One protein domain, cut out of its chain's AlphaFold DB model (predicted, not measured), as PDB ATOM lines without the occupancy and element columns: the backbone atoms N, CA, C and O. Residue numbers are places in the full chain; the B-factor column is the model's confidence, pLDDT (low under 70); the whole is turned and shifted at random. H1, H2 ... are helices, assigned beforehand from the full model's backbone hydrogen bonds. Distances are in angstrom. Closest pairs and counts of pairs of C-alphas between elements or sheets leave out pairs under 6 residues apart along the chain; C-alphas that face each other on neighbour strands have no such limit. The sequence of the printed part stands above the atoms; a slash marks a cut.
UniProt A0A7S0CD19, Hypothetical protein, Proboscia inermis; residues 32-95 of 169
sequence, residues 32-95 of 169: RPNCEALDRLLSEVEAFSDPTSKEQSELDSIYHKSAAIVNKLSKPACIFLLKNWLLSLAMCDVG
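What this domain is: This is residues 32 to 95 of the 169 residues of the protein "Hypothetical protein" of Proboscia inermis (UniProt A0A7S0CD19). Three helices make an open, flat V: H1 and H2 fold back on each other as a helical hairpin and form one arm, and H3 is the other arm, splayed away from them. The two arms come together round the link of residues 71 to 74 and the first turns of H1 and H3, while two stretches stick out: residues 82 to 95, of which 82 to 91 belong to H3, and residues 52 to 58, of which 56 to 58 belong to H2. The printed part has 64 residues with three named helices, in the order H1, H2, H3, and no named strand; its class is all helix. The whole is loose, with a radius of gyration of the C-alphas of 13.5 A, and spans 35 by 33 by 14 A.

Where its parts are: After residues 32 to 35, H1 holds residues 36 to 46 and is 15.6 A long from first to last C-alpha; C-alpha 36 is at (12.369, -56.289, -38.908). H2 holds residues 56 to 70 and is 20.8 A long, with C-alpha 56 at (-1.217, -39.014, -55.864). H3, the longest helix, holds residues 75 to 91 and is 24.3 A long, ending with C-alpha 91 at (-7.855, -42.424, -26.621). Residues 92 to 95 follow it.

How they stand to each other: H1 and H2 form a helical hairpin, two helices that touch and run opposite ways. Ten pairs of their C-alphas are within 8 A, and the closest C-alphas, those of Ala 37 and Ile 69, are 6.0 A apart. Their lines stand at a shallow tilt of 25 degrees. H1 and H3 are close but not clearly touching, with 1 pair of C-alphas within 8 A: those of Leu 38 and Ala 77, 6.3 A apart. These two helices run the same way at a shallow tilt of 32 degrees. H2 and H3 are only just apart, their closest C-alphas being 8.4 A from each other. In H1, H2 and H3 every O i to N i+4 pair is within hydrogen-bond range.

The domain as a whole: The two C-alphas farthest apart are those of Ser 57 and Gly 95, at 39.3 A. Without the stretches that stand free, the body has 43 residues and spans 28 by 17 by 14 A. The printed part has no cut. The link from H1 to H2 is short, with 9 residues, and the link from H2 to H3 is tight, with 4. The mean pLDDT of the printed part is 85.1, and confidence is low, under 70, at residue 49 and residues 51 to 52 of the model.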
ATOM      1  N   ARG A  32       7.100 -54.279 -27.611       88.06
ATOM      2  CA  ARG A  32       7.423 -54.371 -29.038       88.06
ATOM      3  C   ARG A  32       7.986 -55.765 -29.354       88.06
ATOM      4  O   ARG A  32       8.939 -56.189 -28.700       88.06
ATOM      5  N   PRO A  33       7.424 -56.492 -30.333       90.94
ATOM      6  CA  PRO A  33       7.972 -57.770 -30.760       90.94
ATOM      7  C   PRO A  33       9.212 -57.562 -31.634       90.94
ATOM      8  O   PRO A  33       9.309 -56.571 -32.355       90.94
ATOM      9  N   ASN A  34      10.125 -58.532 -31.628       91.88
ATOM     10  CA  ASN A  34      11.246 -58.545 -32.563       91.88
ATOM     11  C   ASN A  34      10.737 -58.904 -33.974       91.88
ATOM     12  O   ASN A  34      10.318 -60.040 -34.217       91.88
ATOM     13  N   CYS A  35      10.691 -57.923 -34.878       92.81
ATOM     14  CA  CYS A  35      10.239 -58.098 -36.256       92.81
ATOM     15  C   CYS A  35      10.790 -56.978 -37.149       92.81
ATOM     16  O   CYS A  35      10.280 -55.865 -37.126       92.81
ATOM     17  N   GLU A  36      11.762 -57.284 -38.007       92.62
ATOM     18  CA  GLU A  36      12.369 -56.289 -38.908       92.62
ATOM     19  C   GLU A  36      11.341 -55.626 -39.847       92.62
ATOM     20  O   GLU A  36      11.395 -54.427 -40.112       92.62
ATOM     21  N   ALA A  37      10.353 -56.390 -40.330       92.25
ATOM     22  CA  ALA A  37       9.279 -55.851 -41.164       92.25
ATOM     23  C   ALA A  37       8.432 -54.801 -40.420       92.25
ATOM     24  O   ALA A  37       7.961 -53.854 -41.045       92.25
ATOM     25  N   LEU A  38       8.267 -54.936 -39.098       90.88
ATOM     26  CA  LEU A  38       7.584 -53.936 -38.276       90.88
ATOM     27  C   LEU A  38       8.394 -52.639 -38.216       90.88
ATOM     28  O   LEU A  38       7.821 -51.565 -38.355       90.88
ATOM     29  N   ASP A  39       9.712 -52.732 -38.055       89.44
ATOM     30  CA  ASP A  39      10.591 -51.560 -37.985       89.44
ATOM     31  C   ASP A  39      10.577 -50.780 -39.303       89.44
ATOM     32  O   ASP A  39      10.418 -49.560 -39.307       89.44
ATOM     33  N   ARG A  40      10.642 -51.503 -40.429       90.12
ATOM     34  CA  ARG A  40      10.507 -50.917 -41.770       90.12
ATOM     35  C   ARG A  40       9.148 -50.245 -41.957       90.12
ATOM     36  O   ARG A  40       9.096 -49.131 -42.463       90.12
ATOM     37  N   LEU A  41       8.060 -50.891 -41.529       88.62
ATOM     38  CA  LEU A  41       6.718 -50.316 -41.636       88.62
ATOM     39  C   LEU A  41       6.594 -49.008 -40.847       88.62
ATOM     40  O   LEU A  41       6.047 -48.043 -41.364       88.62
ATOM     41  N   LEU A  42       7.090 -48.974 -39.608       86.44
ATOM     42  CA  LEU A  42       7.010 -47.781 -38.763       86.44
ATOM     43  C   LEU A  42       7.820 -46.616 -39.347       86.44
ATOM     44  O   LEU A  42       7.332 -45.491 -39.345       86.44
ATOM     45  N   SER A  43       8.993 -46.891 -39.922       84.81
ATOM     46  CA  SER A  43       9.791 -45.869 -40.609       84.81
ATOM     47  C   SER A  43       9.084 -45.295 -41.846       84.81
ATOM     48  O   SER A  43       9.104 -44.083 -42.046       84.81
ATOM     49  N   GLU A  44       8.416 -46.134 -42.645       83.06
ATOM     50  CA  GLU A  44       7.614 -45.671 -43.791       83.06
ATOM     51  C   GLU A  44       6.421 -44.810 -43.340       83.06
ATOM     52  O   GLU A  44       6.122 -43.791 -43.958       83.06
ATOM     53  N   VAL A  45       5.761 -45.181 -42.236       81.62
ATOM     54  CA  VAL A  45       4.661 -44.394 -41.651       81.62
ATOM     55  C   VAL A  45       5.157 -43.036 -41.147       81.62
ATOM     56  O   VAL A  45       4.509 -42.023 -41.400       81.62
ATOM     57  N   GLU A  46       6.309 -42.978 -40.477       80.00
ATOM     58  CA  GLU A  46       6.908 -41.712 -40.031       80.00
ATOM     59  C   GLU A  46       7.262 -40.799 -41.211       80.00
ATOM     60  O   GLU A  46       6.980 -39.601 -41.170       80.00
ATOM     61  N   ALA A  47       7.789 -41.359 -42.303       74.81
ATOM     62  CA  ALA A  47       8.061 -40.624 -43.541       74.81
ATOM     63  C   ALA A  47       6.785 -40.109 -44.250       74.81
ATOM     64  O   ALA A  47       6.860 -39.307 -45.188       74.81
ATOM     65  N   PHE A  48       5.604 -40.557 -43.819       71.38
ATOM     66  CA  PHE A  48       4.292 -40.185 -44.352       71.38
ATOM     67  C   PHE A  48       3.546 -39.143 -43.499       71.38
ATOM     68  O   PHE A  48       2.373 -38.877 -43.734       71.38
ATOM     69  N   SER A  49       4.215 -38.530 -42.521       67.88
ATOM     70  CA  SER A  49       3.599 -37.631 -41.530       67.88
ATOM     71  C   SER A  49       2.876 -36.395 -42.100       67.88
ATOM     72  O   SER A  49       2.071 -35.805 -41.381       67.88
ATOM     73  N   ASP A  50       3.065 -36.055 -43.379       70.88
ATOM     74  CA  ASP A  50       2.220 -35.101 -44.108       70.88
ATOM     75  C   ASP A  50       1.800 -35.648 -45.493       70.88
ATOM     76  O   ASP A  50       2.611 -35.671 -46.424       70.88
ATOM     77  N   PRO A  51       0.548 -36.115 -45.652       66.38
ATOM     78  CA  PRO A  51       0.020 -36.576 -46.934       66.38
ATOM     79  C   PRO A  51      -0.470 -35.436 -47.839       66.38
ATOM     80  O   PRO A  51      -0.667 -35.661 -49.028       66.38
ATOM     81  N   THR A  52      -0.683 -34.224 -47.309       69.81
ATOM     82  CA  THR A  52      -1.276 -33.108 -48.074       69.81
ATOM     83  C   THR A  52      -0.290 -32.415 -49.009       69.81
ATOM     84  O   THR A  52      -0.702 -31.715 -49.932       69.81
ATOM     85  N   SER A  53       1.007 -32.646 -48.807       74.31
ATOM     86  CA  SER A  53       2.094 -32.116 -49.630       74.31
ATOM     87  C   SER A  53       2.579 -33.074 -50.726       74.31
ATOM     88  O   SER A  53       3.508 -32.722 -51.453       74.31
ATOM     89  N   LYS A  54       1.972 -34.262 -50.872       74.81
ATOM     90  CA  LYS A  54       2.428 -35.311 -51.802       74.81
ATOM     91  C   LYS A  54       1.493 -35.490 -52.994       74.81
ATOM     92  O   LYS A  54       0.274 -35.403 -52.868       74.81
ATOM     93  N   GLU A  55       2.069 -35.790 -54.156       83.50
ATOM     94  CA  GLU A  55       1.305 -36.134 -55.358       83.50
ATOM     95  C   GLU A  55       0.657 -37.525 -55.237       83.50
ATOM     96  O   GLU A  55       1.200 -38.429 -54.601       83.50
ATOM     97  N   GLN A  56      -0.479 -37.741 -55.912       81.19
ATOM     98  CA  GLN A  56      -1.217 -39.014 -55.864       81.19
ATOM     99  C   GLN A  56      -0.358 -40.231 -56.250       81.19
ATOM    100  O   GLN A  56      -0.475 -41.293 -55.646       81.19
ATOM    101  N   SER A  57       0.542 -40.075 -57.221       84.62
ATOM    102  CA  SER A  57       1.459 -41.133 -57.663       84.62
ATOM    103  C   SER A  57       2.428 -41.576 -56.554       84.62
ATOM    104  O   SER A  57       2.767 -42.759 -56.445       84.62
ATOM    105  N   GLU A  58       2.849 -40.646 -55.696       82.38
ATOM    106  CA  GLU A  58       3.674 -40.934 -54.526       82.38
ATOM    107  C   GLU A  58       2.858 -41.631 -53.439       82.38
ATOM    108  O   GLU A  58       3.342 -42.595 -52.842       82.38
ATOM    109  N   LEU A  59       1.611 -41.196 -53.224       79.56
ATOM    110  CA  LEU A  59       0.683 -41.838 -52.289       79.56
ATOM    111  C   LEU A  59       0.447 -43.307 -52.666       79.56
ATOM    112  O   LEU A  59       0.572 -44.188 -51.811       79.56
ATOM    113  N   ASP A  60       0.200 -43.587 -53.947       82.06
ATOM    114  CA  ASP A  60      -0.017 -44.945 -54.457       82.06
ATOM    115  C   ASP A  60       1.247 -45.813 -54.301       82.06
ATOM    116  O   ASP A  60       1.183 -46.969 -53.871       82.06
ATOM    117  N   SER A  61       2.425 -45.252 -54.591       84.69
ATOM    118  CA  SER A  61       3.717 -45.930 -54.416       84.69
ATOM    119  C   SER A  61       3.970 -46.314 -52.957       84.69
ATOM    120  O   SER A  61       4.365 -47.450 -52.663       84.69
ATOM    121  N   ILE A  62       3.708 -45.394 -52.028       80.75
ATOM    122  CA  ILE A  62       3.859 -45.632 -50.589       80.75
ATOM    123  C   ILE A  62       2.854 -46.686 -50.127       80.75
ATOM    124  O   ILE A  62       3.252 -47.652 -49.480       80.75
ATOM    125  N   TYR A  63       1.589 -46.578 -50.540       82.56
ATOM    126  CA  TYR A  63       0.567 -47.580 -50.245       82.56
ATOM    127  C   TYR A  63       1.012 -48.989 -50.663       82.56
ATOM    128  O   TYR A  63       0.978 -49.922 -49.855       82.56
ATOM    129  N   HIS A  64       1.495 -49.152 -51.899       85.44
ATOM    130  CA  HIS A  64       1.962 -50.446 -52.395       85.44
ATOM    131  C   HIS A  64       3.175 -50.977 -51.622       85.44
ATOM    132  O   HIS A  64       3.222 -52.171 -51.298       85.44
ATOM    133  N   LYS A  65       4.139 -50.112 -51.276       85.69
ATOM    134  CA  LYS A  65       5.294 -50.485 -50.442       85.69
ATOM    135  C   LYS A  65       4.853 -50.939 -49.055       85.69
ATOM    136  O   LYS A  65       5.236 -52.026 -48.619       85.69
ATOM    137  N   SER A  66       4.007 -50.161 -48.383       84.06
ATOM    138  CA  SER A  66       3.485 -50.492 -47.059       84.06
ATOM    139  C   SER A  66       2.685 -51.795 -47.087       84.06
ATOM    140  O   SER A  66       2.909 -52.658 -46.240       84.06
ATOM    141  N   ALA A  67       1.832 -52.010 -48.093       86.12
ATOM    142  CA  ALA A  67       1.088 -53.259 -48.262       86.12
ATOM    143  C   ALA A  67       2.019 -54.476 -48.425       86.12
ATOM    144  O   ALA A  67       1.802 -55.525 -47.811       86.12
ATOM    145  N   ALA A  68       3.103 -54.335 -49.195       88.06
ATOM    146  CA  ALA A  68       4.103 -55.388 -49.351       88.06
ATOM    147  C   ALA A  68       4.856 -55.692 -48.042       88.06
ATOM    148  O   ALA A  68       5.195 -56.850 -47.786       88.06
ATOM    149  N   ILE A  69       5.103 -54.680 -47.204       88.94
ATOM    150  CA  ILE A  69       5.719 -54.848 -45.880       88.94
ATOM    151  C   ILE A  69       4.744 -55.527 -44.911       88.94
ATOM    152  O   ILE A  69       5.143 -56.443 -44.191       88.94
ATOM    153  N   VAL A  70       3.463 -55.143 -44.932       88.31
ATOM    154  CA  VAL A  70       2.410 -55.726 -44.081       88.31
ATOM    155  C   VAL A  70       2.300 -57.238 -44.289       88.31
ATOM    156  O   VAL A  70       2.194 -57.984 -43.317       88.31
ATOM    157  N   ASN A  71       2.437 -57.715 -45.529       88.94
ATOM    158  CA  ASN A  71       2.434 -59.150 -45.841       88.94
ATOM    159  C   ASN A  71       3.624 -59.931 -45.250       88.94
ATOM    160  O   ASN A  71       3.596 -61.159 -45.220       88.94
ATOM    161  N   LYS A  72       4.670 -59.240 -44.781       93.00
ATOM    162  CA  LYS A  72       5.862 -59.834 -44.151       93.00
ATOM    163  C   LYS A  72       5.845 -59.725 -42.624       93.00
ATOM    164  O   LYS A  72       6.807 -60.134 -41.976       93.00
ATOM    165  N   LEU A  73       4.787 -59.164 -42.038       92.94
ATOM    166  CA  LEU A  73       4.680 -59.027 -40.590       92.94
ATOM    167  C   LEU A  73       4.502 -60.386 -39.916       92.94
ATOM    168  O   LEU A  73       3.709 -61.232 -40.332       92.94
ATOM    169  N   SER A  74       5.215 -60.574 -38.807       93.75
ATOM    170  CA  SER A  74       4.990 -61.721 -37.938       93.75
ATOM    171  C   SER A  74       3.647 -61.588 -37.212       93.75
ATOM    172  O   SER A  74       3.169 -60.485 -36.935       93.75
ATOM    173  N   LYS A  75       3.037 -62.714 -36.822       93.25
ATOM    174  CA  LYS A  75       1.794 -62.702 -36.031       93.25
ATOM    175  C   LYS A  75       1.899 -61.830 -34.761       93.25
ATOM    176  O   LYS A  75       0.968 -61.061 -34.516       93.25
ATOM    177  N   PRO A  76       2.992 -61.876 -33.968       93.31
ATOM    178  CA  PRO A  76       3.188 -60.950 -32.851       93.31
ATOM    179  C   PRO A  76       3.202 -59.473 -33.265       93.31
ATOM    180  O   PRO A  76       2.602 -58.658 -32.570       93.31
ATOM    181  N   ALA A  77       3.827 -59.128 -34.397       91.94
ATOM    182  CA  ALA A  77       3.829 -57.761 -34.921       91.94
ATOM    183  C   ALA A  77       2.422 -57.292 -35.318       91.94
ATOM    184  O   ALA A  77       2.016 -56.195 -34.942       91.94
ATOM    185  N   CYS A  78       1.631 -58.149 -35.972       90.62
ATOM    186  CA  CYS A  78       0.230 -57.848 -36.275       90.62
ATOM    187  C   CYS A  78      -0.594 -57.603 -35.000       90.62
ATOM    188  O   CYS A  78      -1.382 -56.662 -34.939       90.62
ATOM    189  N   ILE A  79      -0.397 -58.421 -33.958       90.81
ATOM    190  CA  ILE A  79      -1.072 -58.244 -32.662       90.81
ATOM    191  C   ILE A  79      -0.645 -56.928 -32.003       90.81
ATOM    192  O   ILE A  79      -1.488 -56.220 -31.458       90.81
ATOM    193  N   PHE A  80       0.644 -56.595 -32.047       90.50
ATOM    194  CA  PHE A  80       1.179 -55.347 -31.504       90.50
ATOM    195  C   PHE A  80       0.563 -54.114 -32.179       90.50
ATOM    196  O   PHE A  80       0.098 -53.210 -31.483       90.50
ATOM    197  N   LEU A  81       0.497 -54.097 -33.514       89.56
ATOM    198  CA  LEU A  81      -0.134 -53.014 -34.273       89.56
ATOM    199  C   LEU A  81      -1.627 -52.901 -33.955       89.56
ATOM    200  O   LEU A  81      -2.118 -51.810 -33.684       89.56
ATOM    201  N   LEU A  82      -2.338 -54.031 -33.903       88.19
ATOM    202  CA  LEU A  82      -3.763 -54.057 -33.574       88.19
ATOM    203  C   LEU A  82      -4.046 -53.510 -32.168       88.19
ATOM    204  O   LEU A  82      -5.001 -52.760 -31.978       88.19
ATOM    205  N   LYS A  83      -3.219 -53.873 -31.181       87.31
ATOM    206  CA  LYS A  83      -3.329 -53.365 -29.807       87.31
ATOM    207  C   LYS A  83      -3.106 -51.857 -29.747       87.31
ATOM    208  O   LYS A  83      -3.896 -51.165 -29.111       87.31
ATOM    209  N   ASN A  84      -2.078 -51.355 -30.430       87.31
ATOM    210  CA  ASN A  84      -1.806 -49.919 -30.504       87.31
ATOM    211  C   ASN A  84      -2.938 -49.158 -31.191       87.31
ATOM    212  O   ASN A  84      -3.402 -48.157 -30.665       87.31
ATOM    213  N   TRP A  85      -3.461 -49.676 -32.299       85.50
ATOM    214  CA  TRP A  85      -4.592 -49.059 -32.984       85.50
ATOM    215  C   TRP A  85      -5.859 -49.021 -32.110       85.50
ATOM    216  O   TRP A  85      -6.538 -47.998 -32.036       85.50
ATOM    217  N   LEU A  86      -6.172 -50.112 -31.395       84.44
ATOM    218  CA  LEU A  86      -7.310 -50.151 -30.465       84.44
ATOM    219  C   LEU A  86      -7.127 -49.187 -29.289       84.44
ATOM    220  O   LEU A  86      -8.106 -48.601 -28.829       84.44
ATOM    221  N   LEU A  87      -5.891 -49.016 -28.818       85.94
ATOM    222  CA  LEU A  87      -5.556 -48.015 -27.815       85.94
ATOM    223  C   LEU A  87      -5.772 -46.602 -28.362       85.94
ATOM    224  O   LEU A  87      -6.458 -45.823 -27.712       85.94
ATOM    225  N   SER A  88      -5.280 -46.285 -29.564       84.25
ATOM    226  CA  SER A  88      -5.533 -44.992 -30.216       84.25
ATOM    227  C   SER A  88      -7.031 -44.714 -30.346       84.25
ATOM    228  O   SER A  88      -7.481 -43.615 -30.046       84.25
ATOM    229  N   LEU A  89      -7.830 -45.728 -30.693       82.12
ATOM    230  CA  LEU A  89      -9.285 -45.598 -30.716       82.12
ATOM    231  C   LEU A  89      -9.903 -45.320 -29.349       82.12
ATOM    232  O   LEU A  89     -10.867 -44.561 -29.274       82.12
ATOM    233  N   ALA A  90      -9.412 -45.971 -28.296       83.06
ATOM    234  CA  ALA A  90      -9.868 -45.699 -26.941       83.06
ATOM    235  C   ALA A  90      -9.524 -44.258 -26.544       83.06
ATOM    236  O   ALA A  90     -10.388 -43.565 -26.023       83.06
ATOM    237  N   MET A  91      -8.317 -43.790 -26.881       84.25
ATOM    238  CA  MET A  91      -7.855 -42.424 -26.621       84.25
ATOM    239  C   MET A  91      -8.651 -41.351 -27.372       84.25
ATOM    240  O   MET A  91      -8.758 -40.236 -26.882       84.25
ATOM    241  N   CYS A  92      -9.244 -41.657 -28.529       82.69
ATOM    242  CA  CYS A  92     -10.148 -40.726 -29.218       82.69
ATOM    243  C   CYS A  92     -11.520 -40.572 -28.541       82.69
ATOM    244  O   CYS A  92     -12.283 -39.702 -28.944       82.69
ATOM    245  N   ASP A  93     -11.857 -41.432 -27.579       83.56
ATOM    246  CA  ASP A  93     -13.176 -41.490 -26.935       83.56
ATOM    247  C   ASP A  93     -13.069 -41.362 -25.408       83.56
ATOM    248  O   ASP A  93     -13.937 -41.833 -24.677       83.56
ATOM    249  N   VAL A  94     -11.969 -40.777 -24.916       88.12
ATOM    250  CA  VAL A  94     -11.812 -40.450 -23.495       88.12
ATOM    251  C   VAL A  94     -12.480 -39.118 -23.189       88.12
ATOM    252  O   VAL A  94     -12.328 -38.139 -23.923       88.12
ATOM    253  N   GLY A  95     -13.186 -39.066 -22.067       89.12
ATOM    254  CA  GLY A  95     -13.690 -37.823 -21.504       89.12
ATOM    255  C   GLY A  95     -12.719 -37.257 -20.472       89.12
ATOM    256  O   GLY A  95     -11.998 -37.993 -19.796       89.12
TER     257      GLY A  95